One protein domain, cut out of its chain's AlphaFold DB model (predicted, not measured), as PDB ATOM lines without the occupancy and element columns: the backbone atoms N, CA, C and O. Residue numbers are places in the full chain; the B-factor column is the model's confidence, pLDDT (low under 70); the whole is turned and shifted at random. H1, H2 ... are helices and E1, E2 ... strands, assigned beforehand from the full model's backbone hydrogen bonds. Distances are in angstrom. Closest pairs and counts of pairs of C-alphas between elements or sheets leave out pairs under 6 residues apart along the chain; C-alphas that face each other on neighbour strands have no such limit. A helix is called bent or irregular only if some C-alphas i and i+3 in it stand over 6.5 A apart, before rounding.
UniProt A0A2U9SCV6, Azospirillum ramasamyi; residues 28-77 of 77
ATOM      1  N   GLN A  28      39.291 -51.153 -45.577       93.81
ATOM      2  CA  GLN A  28      39.610 -50.480 -46.846       93.81
ATOM      3  C   GLN A  28      39.415 -48.947 -46.770       93.81
ATOM      4  O   GLN A  28      38.648 -48.365 -47.540       93.81
ATOM      5  N   PRO A  29      40.043 -48.270 -45.793       95.31
ATOM      6  CA  PRO A  29      39.711 -46.890 -45.495       95.31
ATOM      7  C   PRO A  29      40.204 -45.942 -46.582       95.31
ATOM      8  O   PRO A  29      41.256 -46.134 -47.188       95.31
ATOM      9  N   ARG A  30      39.494 -44.827 -46.743       96.44
ATOM     10  CA  ARG A  30      39.960 -43.713 -47.576       96.44
ATOM     11  C   ARG A  30      41.049 -42.895 -46.913       96.44
ATOM     12  O   ARG A  30      41.872 -42.282 -47.587       96.44
ATOM     13  N   LYS A  31      40.972 -42.775 -45.589       94.38
ATOM     14  CA  LYS A  31      41.905 -41.984 -44.794       94.38
ATOM     15  C   LYS A  31      41.987 -42.556 -43.388       94.38
ATOM     16  O   LYS A  31      40.964 -42.895 -42.798       94.38
ATOM     17  N   VAL A  32      43.202 -42.589 -42.859       92.88
ATOM     18  CA  VAL A  32      43.471 -42.840 -41.446       92.88
ATOM     19  C   VAL A  32      44.180 -41.614 -40.891       92.88
ATOM     20  O   VAL A  32      45.092 -41.084 -41.527       92.88
ATOM     21  N   ILE A  33      43.717 -41.123 -39.748       92.81
ATOM     22  CA  ILE A  33      44.261 -39.946 -39.074       92.81
ATOM     23  C   ILE A  33      44.724 -40.391 -37.695       92.81
ATOM     24  O   ILE A  33      43.920 -40.909 -36.920       92.81
ATOM     25  N   LEU A  34      46.004 -40.181 -37.403       92.44
ATOM     26  CA  LEU A  34      46.553 -40.372 -36.067       92.44
ATOM     27  C   LEU A  34      46.177 -39.172 -35.192       92.44
ATOM     28  O   LEU A  34      46.338 -38.021 -35.601       92.44
ATOM     29  N   SER A  35      45.672 -39.456 -34.000       90.69
ATOM     30  CA  SER A  35      45.350 -38.479 -32.965       90.69
ATOM     31  C   SER A  35      46.045 -38.876 -31.660       90.69
ATOM     32  O   SER A  35      46.880 -39.781 -31.631       90.69
ATOM     33  N   GLY A  36      45.718 -38.184 -30.573       92.25
ATOM     34  CA  GLY A  36      46.197 -38.557 -29.248       92.25
ATOM     35  C   GLY A  36      47.668 -38.223 -29.027       92.25
ATOM     36  O   GLY A  36      48.224 -37.326 -29.669       92.25
ATOM     37  N   SER A  37      48.273 -38.905 -28.057       93.38
ATOM     38  CA  SER A  37      49.640 -38.601 -27.631       93.38
ATOM     39  C   SER A  37      50.684 -38.940 -28.692       93.38
ATOM     40  O   SER A  37      51.640 -38.196 -28.916       93.38
ATOM     41  N   GLN A  38      50.428 -40.011 -29.443       91.94
ATOM     42  CA  GLN A  38      51.251 -40.415 -30.577       91.94
ATOM     43  C   GLN A  38      51.339 -39.289 -31.617       91.94
ATOM     44  O   GLN A  38      52.429 -38.945 -32.054       91.94
ATOM     45  N   ALA A  39      50.220 -38.632 -31.949       91.31
ATOM     46  CA  ALA A  39      50.224 -37.513 -32.895       91.31
ATOM     47  C   ALA A  39      50.948 -36.260 -32.375       91.31
ATOM     48  O   ALA A  39      51.506 -35.503 -33.170       91.31
ATOM     49  N   ARG A  40      50.910 -36.006 -31.060       89.94
ATOM     50  CA  ARG A  40      51.517 -34.813 -30.443       89.94
ATOM     51  C   ARG A  40      53.002 -34.980 -30.125       89.94
ATOM     52  O   ARG A  40      53.676 -33.974 -29.914       89.94
ATOM     53  N   GLY A  41      53.500 -36.215 -30.097       88.69
ATOM     54  CA  GLY A  41      54.876 -36.529 -29.713       88.69
ATOM     55  C   GLY A  41      55.112 -36.550 -28.199       88.69
ATOM     56  O   GLY A  41      56.260 -36.492 -27.773       88.69
ATOM     57  N   ASP A  42      54.050 -36.621 -27.389       90.44
ATOM     58  CA  ASP A  42      54.100 -36.766 -25.924       90.44
ATOM     59  C   ASP A  42      53.778 -38.208 -25.469       90.44
ATOM     60  O   ASP A  42      53.534 -38.448 -24.287       90.44
ATOM     61  N   ALA A  43      53.771 -39.171 -26.399       90.81
ATOM     62  CA  ALA A  43      53.544 -40.584 -26.112       90.81
ATOM     63  C   ALA A  43      54.692 -41.227 -25.318       90.81
ATOM     64  O   ALA A  43      55.874 -40.996 -25.572       90.81
ATOM     65  N   THR A  44      54.311 -42.092 -24.384       90.56
ATOM     66  CA  THR A  44      55.175 -43.042 -23.673       90.56
ATOM     67  C   THR A  44      55.076 -44.434 -24.304       90.56
ATOM     68  O   THR A  44      54.241 -44.669 -25.174       90.56
ATOM     69  N   GLU A  45      55.900 -45.379 -23.845       88.88
ATOM     70  CA  GLU A  45      55.864 -46.777 -24.307       88.88
ATOM     71  C   GLU A  45      54.495 -47.449 -24.089       88.88
ATOM     72  O   GLU A  45      54.045 -48.210 -24.939       88.88
ATOM     73  N   ASP A  46      53.792 -47.083 -23.013       91.31
ATOM     74  CA  ASP A  46      52.460 -47.606 -22.677       91.31
ATOM     75  C   ASP A  46      51.305 -46.807 -23.312       91.31
ATOM     76  O   ASP A  46      50.140 -47.023 -22.983       91.31
ATOM     77  N   SER A  47      51.600 -45.823 -24.167       91.81
ATOM     78  CA  SER A  47      50.561 -44.993 -24.780       91.81
ATOM     79  C   SER A  47      49.828 -45.724 -25.902       91.81
ATOM     80  O   SER A  47      50.440 -46.174 -26.873       91.81
ATOM     81  N   ASP A  48      48.498 -45.733 -25.818       92.81
ATOM     82  CA  ASP A  48      47.617 -46.241 -26.867       92.81
ATOM     83  C   ASP A  48      47.738 -45.456 -28.191       92.81
ATOM     84  O   ASP A  48      48.190 -44.307 -28.244       92.81
ATOM     85  N   TYR A  49      47.282 -46.080 -29.281       92.19
ATOM     86  CA  TYR A  49      47.135 -45.442 -30.591       92.19
ATOM     87  C   TYR A  49      45.683 -45.027 -30.837       92.19
ATOM     88  O   TYR A  49      44.813 -45.869 -31.066       92.19
ATOM     89  N   ASP A  50      45.434 -43.720 -30.896       92.50
ATOM     90  CA  ASP A  50      44.131 -43.169 -31.266       92.50
ATOM     91  C   ASP A  50      44.043 -42.948 -32.781       92.50
ATOM     92  O   ASP A  50      44.673 -42.040 -33.332       92.50
ATOM     93  N   LEU A  51      43.233 -43.754 -33.471       92.75
ATOM     94  CA  LEU A  51      43.042 -43.656 -34.919       92.75
ATOM     95  C   LEU A  51      41.617 -43.229 -35.270       92.75
ATOM     96  O   LEU A  51      40.643 -43.863 -34.869       92.75
ATOM     97  N   PHE A  52      41.493 -42.196 -36.103       93.69
ATOM     98  CA  PHE A  52      40.241 -41.873 -36.780       93.69
ATOM     99  C   PHE A  52      40.268 -42.419 -38.208       93.69
ATOM    100  O   PHE A  52      41.091 -42.013 -39.033       93.69
ATOM    101  N   VAL A  53      39.359 -43.347 -38.500       93.00
ATOM    102  CA  VAL A  53      39.307 -44.078 -39.769       93.00
ATOM    103  C   VAL A  53      38.088 -43.628 -40.564       93.00
ATOM    104  O   VAL A  53      36.952 -43.750 -40.111       93.00
ATOM    105  N   VAL A  54      38.317 -43.106 -41.767       93.75
ATOM    106  CA  VAL A  54      37.260 -42.695 -42.698       93.75
ATOM    107  C   VAL A  54      37.070 -43.792 -43.734       93.75
ATOM    108  O   VAL A  54      37.969 -44.042 -44.539       93.75
ATOM    109  N   VAL A  55      35.890 -44.404 -43.742       93.06
ATOM    110  CA  VAL A  55      35.509 -45.486 -44.659       93.06
ATOM    111  C   VAL A  55      34.324 -45.032 -45.511       93.06
ATOM    112  O   VAL A  55      33.506 -44.232 -45.051       93.06
ATOM    113  N   GLU A  56      34.241 -45.504 -46.754       91.75
ATOM    114  CA  GLU A  56      33.026 -45.327 -47.557       91.75
ATOM    115  C   GLU A  56      31.922 -46.255 -47.047       91.75
ATOM    116  O   GLU A  56      32.164 -47.423 -46.753       91.75
ATOM    117  N   ASP A  57      30.709 -45.725 -46.897       87.44
ATOM    118  CA  ASP A  57      29.584 -46.483 -46.359       87.44
ATOM    119  C   ASP A  57      28.254 -46.035 -46.956       87.44
ATOM    120  O   ASP A  57      27.731 -44.960 -46.638       87.44
ATOM    121  N   ASP A  58      27.669 -46.929 -47.745       89.12
ATOM    122  CA  ASP A  58      26.357 -46.753 -48.362       89.12
ATOM    123  C   ASP A  58      25.200 -47.157 -47.429       89.12
ATOM    124  O   ASP A  58      24.024 -47.088 -47.801       89.12
ATOM    125  N   THR A  59      25.485 -47.561 -46.184       89.94
ATOM    126  CA  THR A  59      24.444 -47.908 -45.213       89.94
ATOM    127  C   THR A  59      23.548 -46.691 -44.932       89.94
ATOM    128  O   THR A  59      24.056 -45.610 -44.593       89.94
ATOM    129  N   PRO A  60      22.206 -46.850 -44.969       90.56
ATOM    130  CA  PRO A  60      21.278 -45.780 -44.622       90.56
ATOM    131  C   PRO A  60      21.560 -45.208 -43.222       90.56
ATOM    132  O   PRO A  60      21.790 -45.992 -42.293       90.56
ATOM    133  N   PRO A  61      21.461 -43.878 -43.002       87.75
ATOM    134  CA  PRO A  61      21.850 -43.248 -41.735       87.75
ATOM    135  C   PRO A  61      21.207 -43.881 -40.491       87.75
ATOM    136  O   PRO A  61      21.880 -44.112 -39.489       87.75
ATOM    137  N   HIS A  62      19.928 -44.265 -40.580       89.88
ATOM    138  CA  HIS A  62      19.176 -44.887 -39.482       89.88
ATOM    139  C   HIS A  62      19.613 -46.331 -39.145       89.88
ATOM    140  O   HIS A  62      19.219 -46.867 -38.111       89.88
ATOM    141  N   LYS A  63      20.416 -46.983 -40.000       89.19
ATOM    142  CA  LYS A  63      20.991 -48.325 -39.766       89.19
ATOM    143  C   LYS A  63      22.498 -48.293 -39.533       89.19
ATOM    144  O   LYS A  63      23.029 -49.251 -38.967       89.19
ATOM    145  N   ARG A  64      23.161 -47.202 -39.934       89.31
ATOM    146  CA  ARG A  64      24.616 -47.028 -39.912       89.31
ATOM    147  C   ARG A  64      25.211 -47.416 -38.567       89.31
ATOM    148  O   ARG A  64      26.046 -48.308 -38.498       89.31
ATOM    149  N   TRP A  65      24.700 -46.847 -37.478       87.50
ATOM    150  CA  TRP A  65      25.227 -47.121 -36.141       87.50
ATOM    151  C   TRP A  65      25.198 -48.601 -35.752       87.50
ATOM    152  O   TRP A  65      26.180 -49.133 -35.241       87.50
ATOM    153  N   ARG A  66      24.082 -49.289 -36.015       89.44
ATOM    154  CA  ARG A  66      23.940 -50.711 -35.686       89.44
ATOM    155  C   ARG A  66      24.875 -51.576 -36.532       89.44
ATOM    156  O   ARG A  66      25.459 -52.511 -35.993       89.44
ATOM    157  N   SER A  67      25.024 -51.239 -37.816       88.44
ATOM    158  CA  SER A  67      25.962 -51.904 -38.728       88.44
ATOM    159  C   SER A  67      27.405 -51.771 -38.225       88.44
ATOM    160  O   SER A  67      28.074 -52.771 -37.965       88.44
ATOM    161  N   TRP A  68      27.840 -50.536 -37.946       90.38
ATOM    162  CA  TRP A  68      29.200 -50.248 -37.487       90.38
ATOM    163  C   TRP A  68      29.517 -50.808 -36.107       90.38
ATOM    164  O   TRP A  68      30.608 -51.333 -35.912       90.38
ATOM    165  N   ARG A  69      28.570 -50.784 -35.160       88.31
ATOM    166  CA  ARG A  69      28.763 -51.453 -33.864       88.31
ATOM    167  C   ARG A  69      29.051 -52.942 -34.036       88.31
ATOM    168  O   ARG A  69      29.923 -53.459 -33.349       88.31
ATOM    169  N   GLY A  70      28.321 -53.626 -34.920       88.00
ATOM    170  CA  GLY A  70      28.534 -55.048 -35.196       88.00
ATOM    171  C   GLY A  70      29.890 -55.319 -35.845       88.00
ATOM    172  O   GLY A  70      30.585 -56.246 -35.433       88.00
ATOM    173  N   CYS A  71      30.274 -54.477 -36.806       87.38
ATOM    174  CA  CYS A  71      31.571 -54.533 -37.476       87.38
ATOM    175  C   CYS A  71      32.733 -54.362 -36.481       87.38
ATOM    176  O   CYS A  71      33.567 -55.253 -36.349       87.38
ATOM    177  N   LEU A  72      32.715 -53.290 -35.679       87.12
ATOM    178  CA  LEU A  72      33.743 -53.024 -34.666       87.12
ATOM    179  C   LEU A  72      33.854 -54.164 -33.651       87.12
ATOM    180  O   LEU A  72      34.952 -54.607 -33.333       87.12
ATOM    181  N   ARG A  73      32.722 -54.703 -33.180       88.62
ATOM    182  CA  ARG A  73      32.732 -55.829 -32.236       88.62
ATOM    183  C   ARG A  73      33.368 -57.096 -32.804       88.62
ATOM    184  O   ARG A  73      33.877 -57.884 -32.024       88.62
ATOM    185  N   ARG A  74      33.266 -57.318 -34.117       85.75
ATOM    186  CA  ARG A  74      33.880 -58.457 -34.813       85.75
ATOM    187  C   ARG A  74      35.366 -58.234 -35.087       85.75
ATOM    188  O   ARG A  74      36.090 -59.194 -35.276       85.75
ATOM    189  N   TRP A  75      35.797 -56.982 -35.166       84.19
ATOM    190  CA  TRP A  75      37.203 -56.659 -35.363       84.19
ATOM    191  C   TRP A  75      38.002 -56.749 -34.054       84.19
ATOM    192  O   TRP A  75      39.132 -57.217 -34.059       84.19
ATOM    193  N   PHE A  76      37.396 -56.350 -32.931       77.75
ATOM    194  CA  PHE A  76      38.016 -56.404 -31.599       77.75
ATOM    195  C   PHE A  76      37.850 -57.737 -30.848       77.75
ATOM    196  O   PHE A  76      38.342 -57.848 -29.725       77.75
ATOM    197  N   GLY A  77      37.122 -58.714 -31.394       67.19
ATOM    198  CA  GLY A  77      36.830 -59.989 -30.727       67.19
ATOM    199  C   GLY A  77      37.057 -61.169 -31.642       67.19
ATOM    200  O   GLY A  77      37.586 -62.182 -31.141       67.19
TER     201      GLY A  77
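This is residues 28 to 77 of the 77 residues of a protein of Azospirillum ramasamyi (UniProt A0A2U9SCV6). A narrow two-stranded ribbon, E1 beside E2, has a loop with the short helix H1 at one end; past the other end the chain turns through residues 55 to 60 into the helix H2, which folds back obliquely, making an open V with the ribbon. H2 sticks out with residues 61 to 66 and 69 to 75, and the loop with residues 40 to 46. The printed part has 50 residues, with two named strands and two named helices in the order E1, H1, E2, H2; the sheet is antiparallel and the class is mixed, helices and strands. The whole is loose, with a radius of gyration of the C-alphas of 14.0 A, and elongated, spanning 39 by 24 by 18 A.

E1, residues 31 to 35, and E2, residues 50 to 54, are antiparallel neighbours at 158 degrees between their directions. N 33 and O 52 are 2.9 A apart and N 35 and O 50 are 2.8 A apart, both within hydrogen-bond range. The C-alphas of Val 32 and Val 53, which face each other, are 4.7 A apart. H1, residues 36 to 40, follows E1 by a tight link; its closest C-alphas to E2 are those of Gly 36 and Asp 50, 5.4 A. H2, residues 61 to 75, is apart from E1 and from H1. Every O i to N i+4 pair of H1 is within hydrogen-bond range, and 9 of 11 in H2.

E1 begins at C-alpha 31, (41.905, -41.984, -44.794), and is 12.8 A long. H1 is 6.6 A long and E2 13.3 A. H2 is 21.4 A long and ends at C-alpha 75, (37.203, -56.659, -35.363); it is irregular, with C-alphas 62 and 65 7.3 A apart.

The two C-alphas farthest apart, those of Glu 45 and Pro 60, are 40.1 A apart. The printed part has no cut, and no link is long. The mean pLDDT of the printed part is 90.0; residue 77, the chain's last, is under 70.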